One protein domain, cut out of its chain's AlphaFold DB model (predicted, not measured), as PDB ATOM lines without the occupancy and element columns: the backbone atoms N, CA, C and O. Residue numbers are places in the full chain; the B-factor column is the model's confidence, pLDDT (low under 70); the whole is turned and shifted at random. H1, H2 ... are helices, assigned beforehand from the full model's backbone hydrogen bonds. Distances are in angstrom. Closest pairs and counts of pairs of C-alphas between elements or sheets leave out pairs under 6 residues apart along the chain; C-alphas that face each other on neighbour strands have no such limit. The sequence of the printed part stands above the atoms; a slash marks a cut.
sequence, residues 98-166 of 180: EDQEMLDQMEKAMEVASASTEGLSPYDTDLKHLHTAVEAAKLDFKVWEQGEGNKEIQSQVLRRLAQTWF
ATOM      1  N   GLU A  98       5.483 -44.894 -36.870       66.94
ATOM      2  CA  GLU A  98       5.262 -43.513 -37.317       66.94
ATOM      3  C   GLU A  98       3.896 -43.306 -38.000       66.94
ATOM      4  O   GLU A  98       3.277 -42.258 -37.822       66.94
ATOM      5  N   ASP A  99       3.395 -44.296 -38.749       65.25
ATOM      6  CA  ASP A  99       2.052 -44.255 -39.350       65.25
ATOM      7  C   ASP A  99       0.970 -44.404 -38.270       65.25
ATOM      8  O   ASP A  99      -0.062 -43.735 -38.330       65.25
ATOM      9  N   GLN A 100       1.227 -45.235 -37.255       65.19
ATOM     10  CA  GLN A 100       0.372 -45.364 -36.075       65.19
ATOM     11  C   GLN A 100       0.335 -44.046 -35.285       65.19
ATOM     12  O   GLN A 100      -0.743 -43.548 -34.989       65.19
ATOM     13  N   GLU A 101       1.486 -43.413 -35.030       67.69
ATOM     14  CA  GLU A 101       1.555 -42.096 -34.381       67.69
ATOM     15  C   GLU A 101       0.888 -40.989 -35.214       67.69
ATOM     16  O   GLU A 101       0.311 -40.064 -34.642       67.69
ATOM     17  N   MET A 102       0.925 -41.067 -36.549       67.94
ATOM     18  CA  MET A 102       0.215 -40.131 -37.428       67.94
ATOM     19  C   MET A 102      -1.306 -40.314 -37.346       67.94
ATOM     20  O   MET A 102      -2.039 -39.323 -37.303       67.94
ATOM     21  N   LEU A 103      -1.783 -41.563 -37.295       66.62
ATOM     22  CA  LEU A 103      -3.197 -41.888 -37.101       66.62
ATOM     23  C   LEU A 103      -3.677 -41.463 -35.709       66.62
ATOM     24  O   LEU A 103      -4.677 -40.757 -35.622       66.62
ATOM     25  N   ASP A 104      -2.924 -41.772 -34.653       67.50
ATOM     26  CA  ASP A 104      -3.219 -41.354 -33.278       67.50
ATOM     27  C   ASP A 104      -3.200 -39.813 -33.145       67.50
ATOM     28  O   ASP A 104      -4.033 -39.230 -32.451       67.50
ATOM     29  N   GLN A 105      -2.292 -39.111 -33.839       67.50
ATOM     30  CA  GLN A 105      -2.302 -37.641 -33.912       67.50
ATOM     31  C   GLN A 105      -3.516 -37.100 -34.676       67.50
ATOM     32  O   GLN A 105      -4.066 -36.072 -34.278       67.50
ATOM     33  N   MET A 106      -3.948 -37.768 -35.748       62.94
ATOM     34  CA  MET A 106      -5.122 -37.379 -36.530       62.94
ATOM     35  C   MET A 106      -6.431 -37.644 -35.771       62.94
ATOM     36  O   MET A 106      -7.317 -36.790 -35.789       62.94
ATOM     37  N   GLU A 107      -6.539 -38.765 -35.057       65.06
ATOM     38  CA  GLU A 107      -7.656 -39.086 -34.162       65.06
ATOM     39  C   GLU A 107      -7.720 -38.080 -33.008       65.06
ATOM     40  O   GLU A 107      -8.749 -37.445 -32.797       65.06
ATOM     41  N   LYS A 108      -6.587 -37.795 -32.358       65.12
ATOM     42  CA  LYS A 108      -6.489 -36.780 -31.300       65.12
ATOM     43  C   LYS A 108      -6.779 -35.357 -31.794       65.12
ATOM     44  O   LYS A 108      -7.349 -34.552 -31.058       65.12
ATOM     45  N   ALA A 109      -6.418 -35.022 -33.033       60.94
ATOM     46  CA  ALA A 109      -6.804 -33.755 -33.657       60.94
ATOM     47  C   ALA A 109      -8.310 -33.706 -33.971       60.94
ATOM     48  O   ALA A 109      -8.928 -32.651 -33.817       60.94
ATOM     49  N   MET A 110      -8.909 -34.839 -34.358       55.53
ATOM     50  CA  MET A 110     -10.352 -34.971 -34.554       55.53
ATOM     51  C   MET A 110     -11.115 -34.853 -33.227       55.53
ATOM     52  O   MET A 110     -12.085 -34.100 -33.182       55.53
ATOM     53  N   GLU A 111     -10.640 -35.476 -32.142       57.31
ATOM     54  CA  GLU A 111     -11.196 -35.318 -30.788       57.31
ATOM     55  C   GLU A 111     -11.130 -33.861 -30.303       57.31
ATOM     56  O   GLU A 111     -12.105 -33.333 -29.767       57.31
ATOM     57  N   VAL A 112     -10.005 -33.168 -30.525       59.16
ATOM     58  CA  VAL A 112      -9.857 -31.744 -30.168       59.16
ATOM     59  C   VAL A 112     -10.780 -30.848 -31.010       59.16
ATOM     60  O   VAL A 112     -11.300 -29.850 -30.501       59.16
ATOM     61  N   ALA A 113     -11.033 -31.203 -32.273       53.81
ATOM     62  CA  ALA A 113     -11.997 -30.503 -33.118       53.81
ATOM     63  C   ALA A 113     -13.455 -30.755 -32.680       53.81
ATOM     64  O   ALA A 113     -14.228 -29.797 -32.584       53.81
ATOM     65  N   SER A 114     -13.831 -31.998 -32.351       52.19
ATOM     66  CA  SER A 114     -15.191 -32.336 -31.903       52.19
ATOM     67  C   SER A 114     -15.507 -31.762 -30.517       52.19
ATOM     68  O   SER A 114     -16.562 -31.142 -30.343       52.19
ATOM     69  N   ALA A 115     -14.567 -31.843 -29.568       52.66
ATOM     70  CA  ALA A 115     -14.717 -31.311 -28.209       52.66
ATOM     71  C   ALA A 115     -14.945 -29.781 -28.159       52.66
ATOM     72  O   ALA A 115     -15.470 -29.258 -27.180       52.66
ATOM     73  N   SER A 116     -14.609 -29.039 -29.224       56.22
ATOM     74  CA  SER A 116     -14.854 -27.586 -29.336       56.22
ATOM     75  C   SER A 116     -16.320 -27.212 -29.649       56.22
ATOM     76  O   SER A 116     -16.708 -26.034 -29.590       56.22
ATOM     77  N   THR A 117     -17.144 -28.205 -30.001       55.66
ATOM     78  CA  THR A 117     -18.578 -28.047 -30.322       55.66
ATOM     79  C   THR A 117     -19.511 -28.716 -29.315       55.66
ATOM     80  O   THR A 117     -20.716 -28.468 -29.328       55.66
ATOM     81  N   GLU A 118     -18.968 -29.521 -28.403       52.69
ATOM     82  CA  GLU A 118     -19.749 -30.306 -27.455       52.69
ATOM     83  C   GLU A 118     -20.454 -29.397 -26.430       52.69
ATOM     84  O   GLU A 118     -19.825 -28.702 -25.633       52.69
ATOM     85  N   GLY A 119     -21.790 -29.357 -26.493       62.78
ATOM     86  CA  GLY A 119     -22.636 -28.496 -25.656       62.78
ATOM     87  C   GLY A 119     -23.055 -27.153 -26.273       62.78
ATOM     88  O   GLY A 119     -23.795 -26.411 -25.627       62.78
ATOM     89  N   LEU A 120     -22.646 -26.832 -27.506       59.62
ATOM     90  CA  LEU A 120     -23.179 -25.676 -28.237       59.62
ATOM     91  C   LEU A 120     -24.496 -26.013 -28.939       59.62
ATOM     92  O   LEU A 120     -24.731 -27.153 -29.342       59.62
ATOM     93  N   SER A 121     -25.367 -25.013 -29.114       73.25
ATOM     94  CA  SER A 121     -26.565 -25.222 -29.927       73.25
ATOM     95  C   SER A 121     -26.166 -25.457 -31.396       73.25
ATOM     96  O   SER A 121     -25.110 -24.975 -31.830       73.25
ATOM     97  N   PRO A 122     -26.993 -26.155 -32.200       72.50
ATOM     98  CA  PRO A 122     -26.740 -26.298 -33.635       72.50
ATOM     99  C   PRO A 122     -26.530 -24.941 -34.322       72.50
ATOM    100  O   PRO A 122     -25.629 -24.798 -35.135       72.50
ATOM    101  N   TYR A 123     -27.271 -23.915 -33.893       71.19
ATOM    102  CA  TYR A 123     -27.152 -22.544 -34.388       71.19
ATOM    103  C   TYR A 123     -25.793 -21.893 -34.075       71.19
ATOM    104  O   TYR A 123     -25.185 -21.285 -34.955       71.19
ATOM    105  N   ASP A 124     -25.275 -22.041 -32.852       72.81
ATOM    106  CA  ASP A 124     -23.953 -21.499 -32.488       72.81
ATOM    107  C   ASP A 124     -22.820 -22.253 -33.201       72.81
ATOM    108  O   ASP A 124     -21.785 -21.679 -33.547       72.81
ATOM    109  N   THR A 125     -23.033 -23.547 -33.444       72.75
ATOM    110  CA  THR A 125     -22.130 -24.391 -34.226       72.75
ATOM    111  C   THR A 125     -22.118 -23.953 -35.692       72.75
ATOM    112  O   THR A 125     -21.036 -23.743 -36.242       72.75
ATOM    113  N   ASP A 126     -23.279 -23.712 -36.303       74.62
ATOM    114  CA  ASP A 126     -23.400 -23.179 -37.666       74.62
ATOM    115  C   ASP A 126     -22.752 -21.789 -37.790       74.62
ATOM    116  O   ASP A 126     -22.001 -21.539 -38.734       74.62
ATOM    117  N   LEU A 127     -22.958 -20.900 -36.808       77.94
ATOM    118  CA  LEU A 127     -22.309 -19.583 -36.762       77.94
ATOM    119  C   LEU A 127     -20.780 -19.685 -36.693       77.94
ATOM    120  O   LEU A 127     -20.092 -18.945 -37.404       77.94
ATOM    121  N   LYS A 128     -20.233 -20.602 -35.880       74.44
ATOM    122  CA  LYS A 128     -18.786 -20.871 -35.844       74.44
ATOM    123  C   LYS A 128     -18.278 -21.349 -37.205       74.44
ATOM    124  O   LYS A 128     -17.308 -20.789 -37.708       74.44
ATOM    125  N   HIS A 129     -18.930 -22.338 -37.822       77.94
ATOM    126  CA  HIS A 129     -18.523 -22.858 -39.134       77.94
ATOM    127  C   HIS A 129     -18.577 -21.778 -40.222       77.94
ATOM    128  O   HIS A 129     -17.638 -21.655 -41.012       77.94
ATOM    129  N   LEU A 130     -19.624 -20.949 -40.223       78.75
ATOM    130  CA  LEU A 130     -19.768 -19.822 -41.143       78.75
ATOM    131  C   LEU A 130     -18.658 -18.782 -40.930       78.75
ATOM    132  O   LEU A 130     -18.075 -18.317 -41.907       78.75
ATOM    133  N   HIS A 131     -18.299 -18.467 -39.681       76.12
ATOM    134  CA  HIS A 131     -17.169 -17.582 -39.383       76.12
ATOM    135  C   HIS A 131     -15.843 -18.143 -39.925       76.12
ATOM    136  O   HIS A 131     -15.100 -17.423 -40.592       76.12
ATOM    137  N   THR A 132     -15.549 -19.426 -39.696       75.06
ATOM    138  CA  THR A 132     -14.320 -20.067 -40.202       75.06
ATOM    139  C   THR A 132     -14.273 -20.073 -41.734       75.06
ATOM    140  O   THR A 132     -13.239 -19.751 -42.318       75.06
ATOM    141  N   ALA A 133     -15.400 -20.364 -42.394       75.19
ATOM    142  CA  ALA A 133     -15.517 -20.323 -43.851       75.19
ATOM    143  C   ALA A 133     -15.334 -18.901 -44.417       75.19
ATOM    144  O   ALA A 133     -14.683 -18.726 -45.446       75.19
ATOM    145  N   VAL A 134     -15.855 -17.875 -43.732       78.56
ATOM    146  CA  VAL A 134     -15.674 -16.465 -44.112       78.56
ATOM    147  C   VAL A 134     -14.212 -16.025 -43.982       78.56
ATOM    148  O   VAL A 134     -13.721 -15.331 -44.869       78.56
ATOM    149  N   GLU A 135     -13.495 -16.425 -42.927       75.69
ATOM    150  CA  GLU A 135     -12.064 -16.101 -42.793       75.69
ATOM    151  C   GLU A 135     -11.196 -16.814 -43.841       75.69
ATOM    152  O   GLU A 135     -10.304 -16.187 -44.416       75.69
ATOM    153  N   ALA A 136     -11.497 -18.076 -44.171       72.31
ATOM    154  CA  ALA A 136     -10.842 -18.775 -45.278       72.31
ATOM    155  C   ALA A 136     -11.092 -18.062 -46.623       72.31
ATOM    156  O   ALA A 136     -10.147 -17.714 -47.330       72.31
ATOM    157  N   ALA A 137     -12.352 -17.725 -46.929       72.81
ATOM    158  CA  ALA A 137     -12.712 -17.018 -48.159       72.81
ATOM    159  C   ALA A 137     -12.078 -15.615 -48.265       72.81
ATOM    160  O   ALA A 137     -11.726 -15.176 -49.362       72.81
ATOM    161  N   LYS A 138     -11.891 -14.904 -47.142       77.75
ATOM    162  CA  LYS A 138     -11.144 -13.630 -47.099       77.75
ATOM    163  C   LYS A 138      -9.667 -13.815 -47.450       77.75
ATOM    164  O   LYS A 138      -9.103 -12.959 -48.134       77.75
ATOM    165  N   LEU A 139      -9.040 -14.897 -46.980       67.12
ATOM    166  CA  LEU A 139      -7.651 -15.220 -47.304       67.12
ATOM    167  C   LEU A 139      -7.504 -15.494 -48.808       67.12
ATOM    168  O   LEU A 139      -6.674 -14.859 -49.459       67.12
ATOM    169  N   ASP A 140      -8.364 -16.351 -49.359       73.62
ATOM    170  CA  ASP A 140      -8.372 -16.696 -50.785       73.62
ATOM    171  C   ASP A 140      -8.632 -15.470 -51.667       73.62
ATOM    172  O   ASP A 140      -7.926 -15.251 -52.651       73.62
ATOM    173  N   PHE A 141      -9.581 -14.605 -51.285       76.50
ATOM    174  CA  PHE A 141      -9.845 -13.356 -52.003       76.50
ATOM    175  C   PHE A 141      -8.626 -12.422 -52.005       76.50
ATOM    176  O   PHE A 141      -8.320 -11.816 -53.031       76.50
ATOM    177  N   LYS A 142      -7.891 -12.336 -50.889       77.81
ATOM    178  CA  LYS A 142      -6.678 -11.512 -50.771       77.81
ATOM    179  C   LYS A 142      -5.509 -12.063 -51.597       77.81
ATOM    180  O   LYS A 142      -4.760 -11.281 -52.178       77.81
ATOM    181  N   VAL A 143      -5.351 -13.387 -51.661       73.44
ATOM    182  CA  VAL A 143      -4.369 -14.043 -52.546       73.44
ATOM    183  C   VAL A 143      -4.747 -13.816 -54.011       73.44
ATOM    184  O   VAL A 143      -3.895 -13.469 -54.827       73.44
ATOM    185  N   TRP A 144      -6.034 -13.927 -54.339       74.56
ATOM    186  CA  TRP A 144      -6.544 -13.668 -55.682       74.56
ATOM    187  C   TRP A 144      -6.369 -12.201 -56.107       74.56
ATOM    188  O   TRP A 144      -5.912 -11.946 -57.218       74.56
ATOM    189  N   GLU A 145      -6.623 -11.222 -55.235       75.69
ATOM    190  CA  GLU A 145      -6.429  -9.792 -55.536       75.69
ATOM    191  C   GLU A 145      -4.975  -9.438 -55.916       75.69
ATOM    192  O   GLU A 145      -4.744  -8.521 -56.706       75.69
ATOM    193  N   GLN A 146      -3.994 -10.184 -55.395       78.69
ATOM    194  CA  GLN A 146      -2.566  -9.985 -55.678       78.69
ATOM    195  C   GLN A 146      -2.095 -10.612 -57.001       78.69
ATOM    196  O   GLN A 146      -1.000 -10.291 -57.463       78.69
ATOM    197  N   GLY A 147      -2.890 -11.493 -57.614       79.25
ATOM    198  CA  GLY A 147      -2.519 -12.154 -58.865       79.25
ATOM    199  C   GLY A 147      -2.535 -11.209 -60.071       79.25
ATOM    200  O   GLY A 147      -3.452 -10.404 -60.256       79.25
ATOM    201  N   GLU A 148      -1.518 -11.323 -60.923       72.62
ATOM    202  CA  GLU A 148      -1.396 -10.515 -62.134       72.62
ATOM    203  C   GLU A 148      -2.575 -10.780 -63.092       72.62
ATOM    204  O   GLU A 148      -2.983 -11.919 -63.311       72.62
ATOM    205  N   GLY A 149      -3.186  -9.712 -63.615       73.81
ATOM    206  CA  GLY A 149      -4.400  -9.785 -64.441       73.81
ATOM    207  C   GLY A 149      -5.731  -9.904 -63.678       73.81
ATOM    208  O   GLY A 149      -6.777  -9.601 -64.257       73.81
ATOM    209  N   ASN A 150      -5.747 -10.231 -62.379       80.31
ATOM    210  CA  ASN A 150      -7.015 -10.444 -61.658       80.31
ATOM    211  C   ASN A 150      -7.867  -9.173 -61.504       80.31
ATOM    212  O   ASN A 150      -9.090  -9.276 -61.456       80.31
ATOM    213  N   LYS A 151      -7.273  -7.971 -61.547       78.06
ATOM    214  CA  LYS A 151      -8.027  -6.699 -61.594       78.06
ATOM    215  C   LYS A 151      -8.914  -6.565 -62.838       78.06
ATOM    216  O   LYS A 151     -10.002  -6.001 -62.752       78.06
ATOM    217  N   GLU A 152      -8.487  -7.108 -63.976       80.44
ATOM    218  CA  GLU A 152      -9.298  -7.096 -65.198       80.44
ATOM    219  C   GLU A 152     -10.436  -8.123 -65.110       80.44
ATOM    220  O   GLU A 152     -11.580  -7.822 -65.447       80.44
ATOM    221  N   ILE A 153     -10.169  -9.298 -64.531       82.44
ATOM    222  CA  ILE A 153     -11.207 -10.301 -64.251       82.44
ATOM    223  C   ILE A 153     -12.239  -9.747 -63.250       82.44
ATOM    224  O   ILE A 153     -13.442  -9.888 -63.473       82.44
ATOM    225  N   GLN A 154     -11.801  -9.045 -62.198       80.00
ATOM    226  CA  GLN A 154     -12.677  -8.315 -61.272       80.00
ATOM    227  C   GLN A 154     -13.559  -7.300 -62.010       80.00
ATOM    228  O   GLN A 154     -14.772  -7.288 -61.795       80.00
ATOM    229  N   SER A 155     -12.984  -6.491 -62.909       79.00
ATOM    230  CA  SER A 155     -13.726  -5.488 -63.691       79.00
ATOM    231  C   SER A 155     -14.847  -6.134 -64.524       79.00
ATOM    232  O   SER A 155     -15.983  -5.646 -64.541       79.00
ATOM    233  N   GLN A 156     -14.567  -7.281 -65.148       82.25
ATOM    234  CA  GLN A 156     -15.524  -8.026 -65.968       82.25
ATOM    235  C   GLN A 156     -16.605  -8.726 -65.132       82.25
ATOM    236  O   GLN A 156     -17.783  -8.686 -65.501       82.25
ATOM    237  N   VAL A 157     -16.239  -9.333 -63.998       83.44
ATOM    238  CA  VAL A 157     -17.188  -9.980 -63.075       83.44
ATOM    239  C   VAL A 157     -18.131  -8.945 -62.460       83.44
ATOM    240  O   VAL A 157     -19.346  -9.134 -62.509       83.44
ATOM    241  N   LEU A 158     -17.606  -7.819 -61.968       82.00
ATOM    242  CA  LEU A 158     -18.415  -6.722 -61.428       82.00
ATOM    243  C   LEU A 158     -19.352  -6.132 -62.490       82.00
ATOM    244  O   LEU A 158     -20.523  -5.895 -62.198       82.00
ATOM    245  N   ARG A 159     -18.886  -5.971 -63.737       80.81
ATOM    246  CA  ARG A 159     -19.724  -5.515 -64.861       80.81
ATOM    247  C   ARG A 159     -20.885  -6.473 -65.138       80.81
ATOM    248  O   ARG A 159     -22.016  -6.017 -65.293       80.81
ATOM    249  N   ARG A 160     -20.633  -7.788 -65.163       82.44
ATOM    250  CA  ARG A 160     -21.687  -8.803 -65.352       82.44
ATOM    251  C   ARG A 160     -22.669  -8.829 -64.183       82.44
ATOM    252  O   ARG A 160     -23.869  -8.829 -64.420       82.44
ATOM    253  N   LEU A 161     -22.185  -8.777 -62.940       82.12
ATOM    254  CA  LEU A 161     -23.051  -8.706 -61.757       82.12
ATOM    255  C   LEU A 161     -23.921  -7.443 -61.770       82.12
ATOM    256  O   LEU A 161     -25.119  -7.541 -61.514       82.12
ATOM    257  N   ALA A 162     -23.362  -6.287 -62.137       78.62
ATOM    258  CA  ALA A 162     -24.125  -5.051 -62.288       78.62
ATOM    259  C   ALA A 162     -25.238  -5.193 -63.341       78.62
ATOM    260  O   ALA A 162     -26.383  -4.842 -63.073       78.62
ATOM    261  N   GLN A 163     -24.934  -5.784 -64.501       79.44
ATOM    262  CA  GLN A 163     -25.917  -6.047 -65.560       79.44
ATOM    263  C   GLN A 163     -27.013  -7.042 -65.140       79.44
ATOM    264  O   GLN A 163     -28.167  -6.867 -65.524       79.44
ATOM    265  N   THR A 164     -26.674  -8.078 -64.363       79.56
ATOM    266  CA  THR A 164     -27.629  -9.105 -63.910       79.56
ATOM    267  C   THR A 164     -28.550  -8.605 -62.797       79.56
ATOM    268  O   THR A 164     -29.754  -8.836 -62.856       79.56
ATOM    269  N   TRP A 165     -27.997  -7.935 -61.782       81.12
ATOM    270  CA  TRP A 165     -28.728  -7.576 -60.559       81.12
ATOM    271  C   TRP A 165     -29.275  -6.146 -60.562       81.12
ATOM    272  O   TRP A 165     -30.239  -5.862 -59.853       81.12
ATOM    273  N   PHE A 166     -28.709  -5.254 -61.381       76.31
ATOM    274  CA  PHE A 166     -29.139  -3.860 -61.506       76.31
ATOM    275  C   PHE A 166     -29.388  -3.471 -62.977       76.31
ATOM    276  O   PHE A 166     -28.713  -2.579 -63.502       76.31
TER     277      PHE A 166
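Overview. This is residues 98 to 166 of the 180 residues of an uncharacterized protein of Rachicladosporium antarcticum (UniProt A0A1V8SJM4). Three separate helices make an open, flat zigzag, shaped like a spread-out letter N: the long helix H2 is the slanting middle stroke, H1 hangs off its first end by a loop, and H3 folds back at its other end to make a V-shaped corner. There is no shared core, and H1 sticks out with residues 98 to 115. The printed part has 69 residues, with three named helices in the order H1, H2, H3 and no named strand; the class is all helix. The whole is extended, with a radius of gyration of the C-alphas of 19.7 A and spans of 52 by 35 by 15 A.

Along the chain. H2, the longest helix, holds residues 122 to 145 and measures 34.1 A from C-alpha 122 at (-26.740, -26.298, -33.635) to C-alpha 145. H1, residues 98 to 115, is 25.1 A long and begins with C-alpha 98 at (5.262, -43.513, -37.317). H3, residues 150 to 165, is 21.9 A long and ends with C-alpha 165 at (-28.728, -7.576, -60.559).

Arrangement. H2 and H3 are close but not clearly touching, with 2 pairs of C-alphas within 8 A. Their closest C-alphas, those of Trp 144 and Asn 150, are 6.8 A apart. They run opposite ways at a steep tilt of 52 degrees, and their centres are 22.6 A apart. H1 is apart from H2 and from H3. In H1, H2 and H3 every O i to N i+4 pair is within hydrogen-bond range.

Size, cuts and confidence. The two C-alphas farthest apart, those of Glu 98 and Phe 166, are 57.8 A from each other. The printed part has no cut. The link from H2 to H3, 4 residues, is tight, and the link from H1 to H2, 6 residues, is short. The mean pLDDT of the printed part is 71.7, and residues 98 to 120 and residue 139 are under 70.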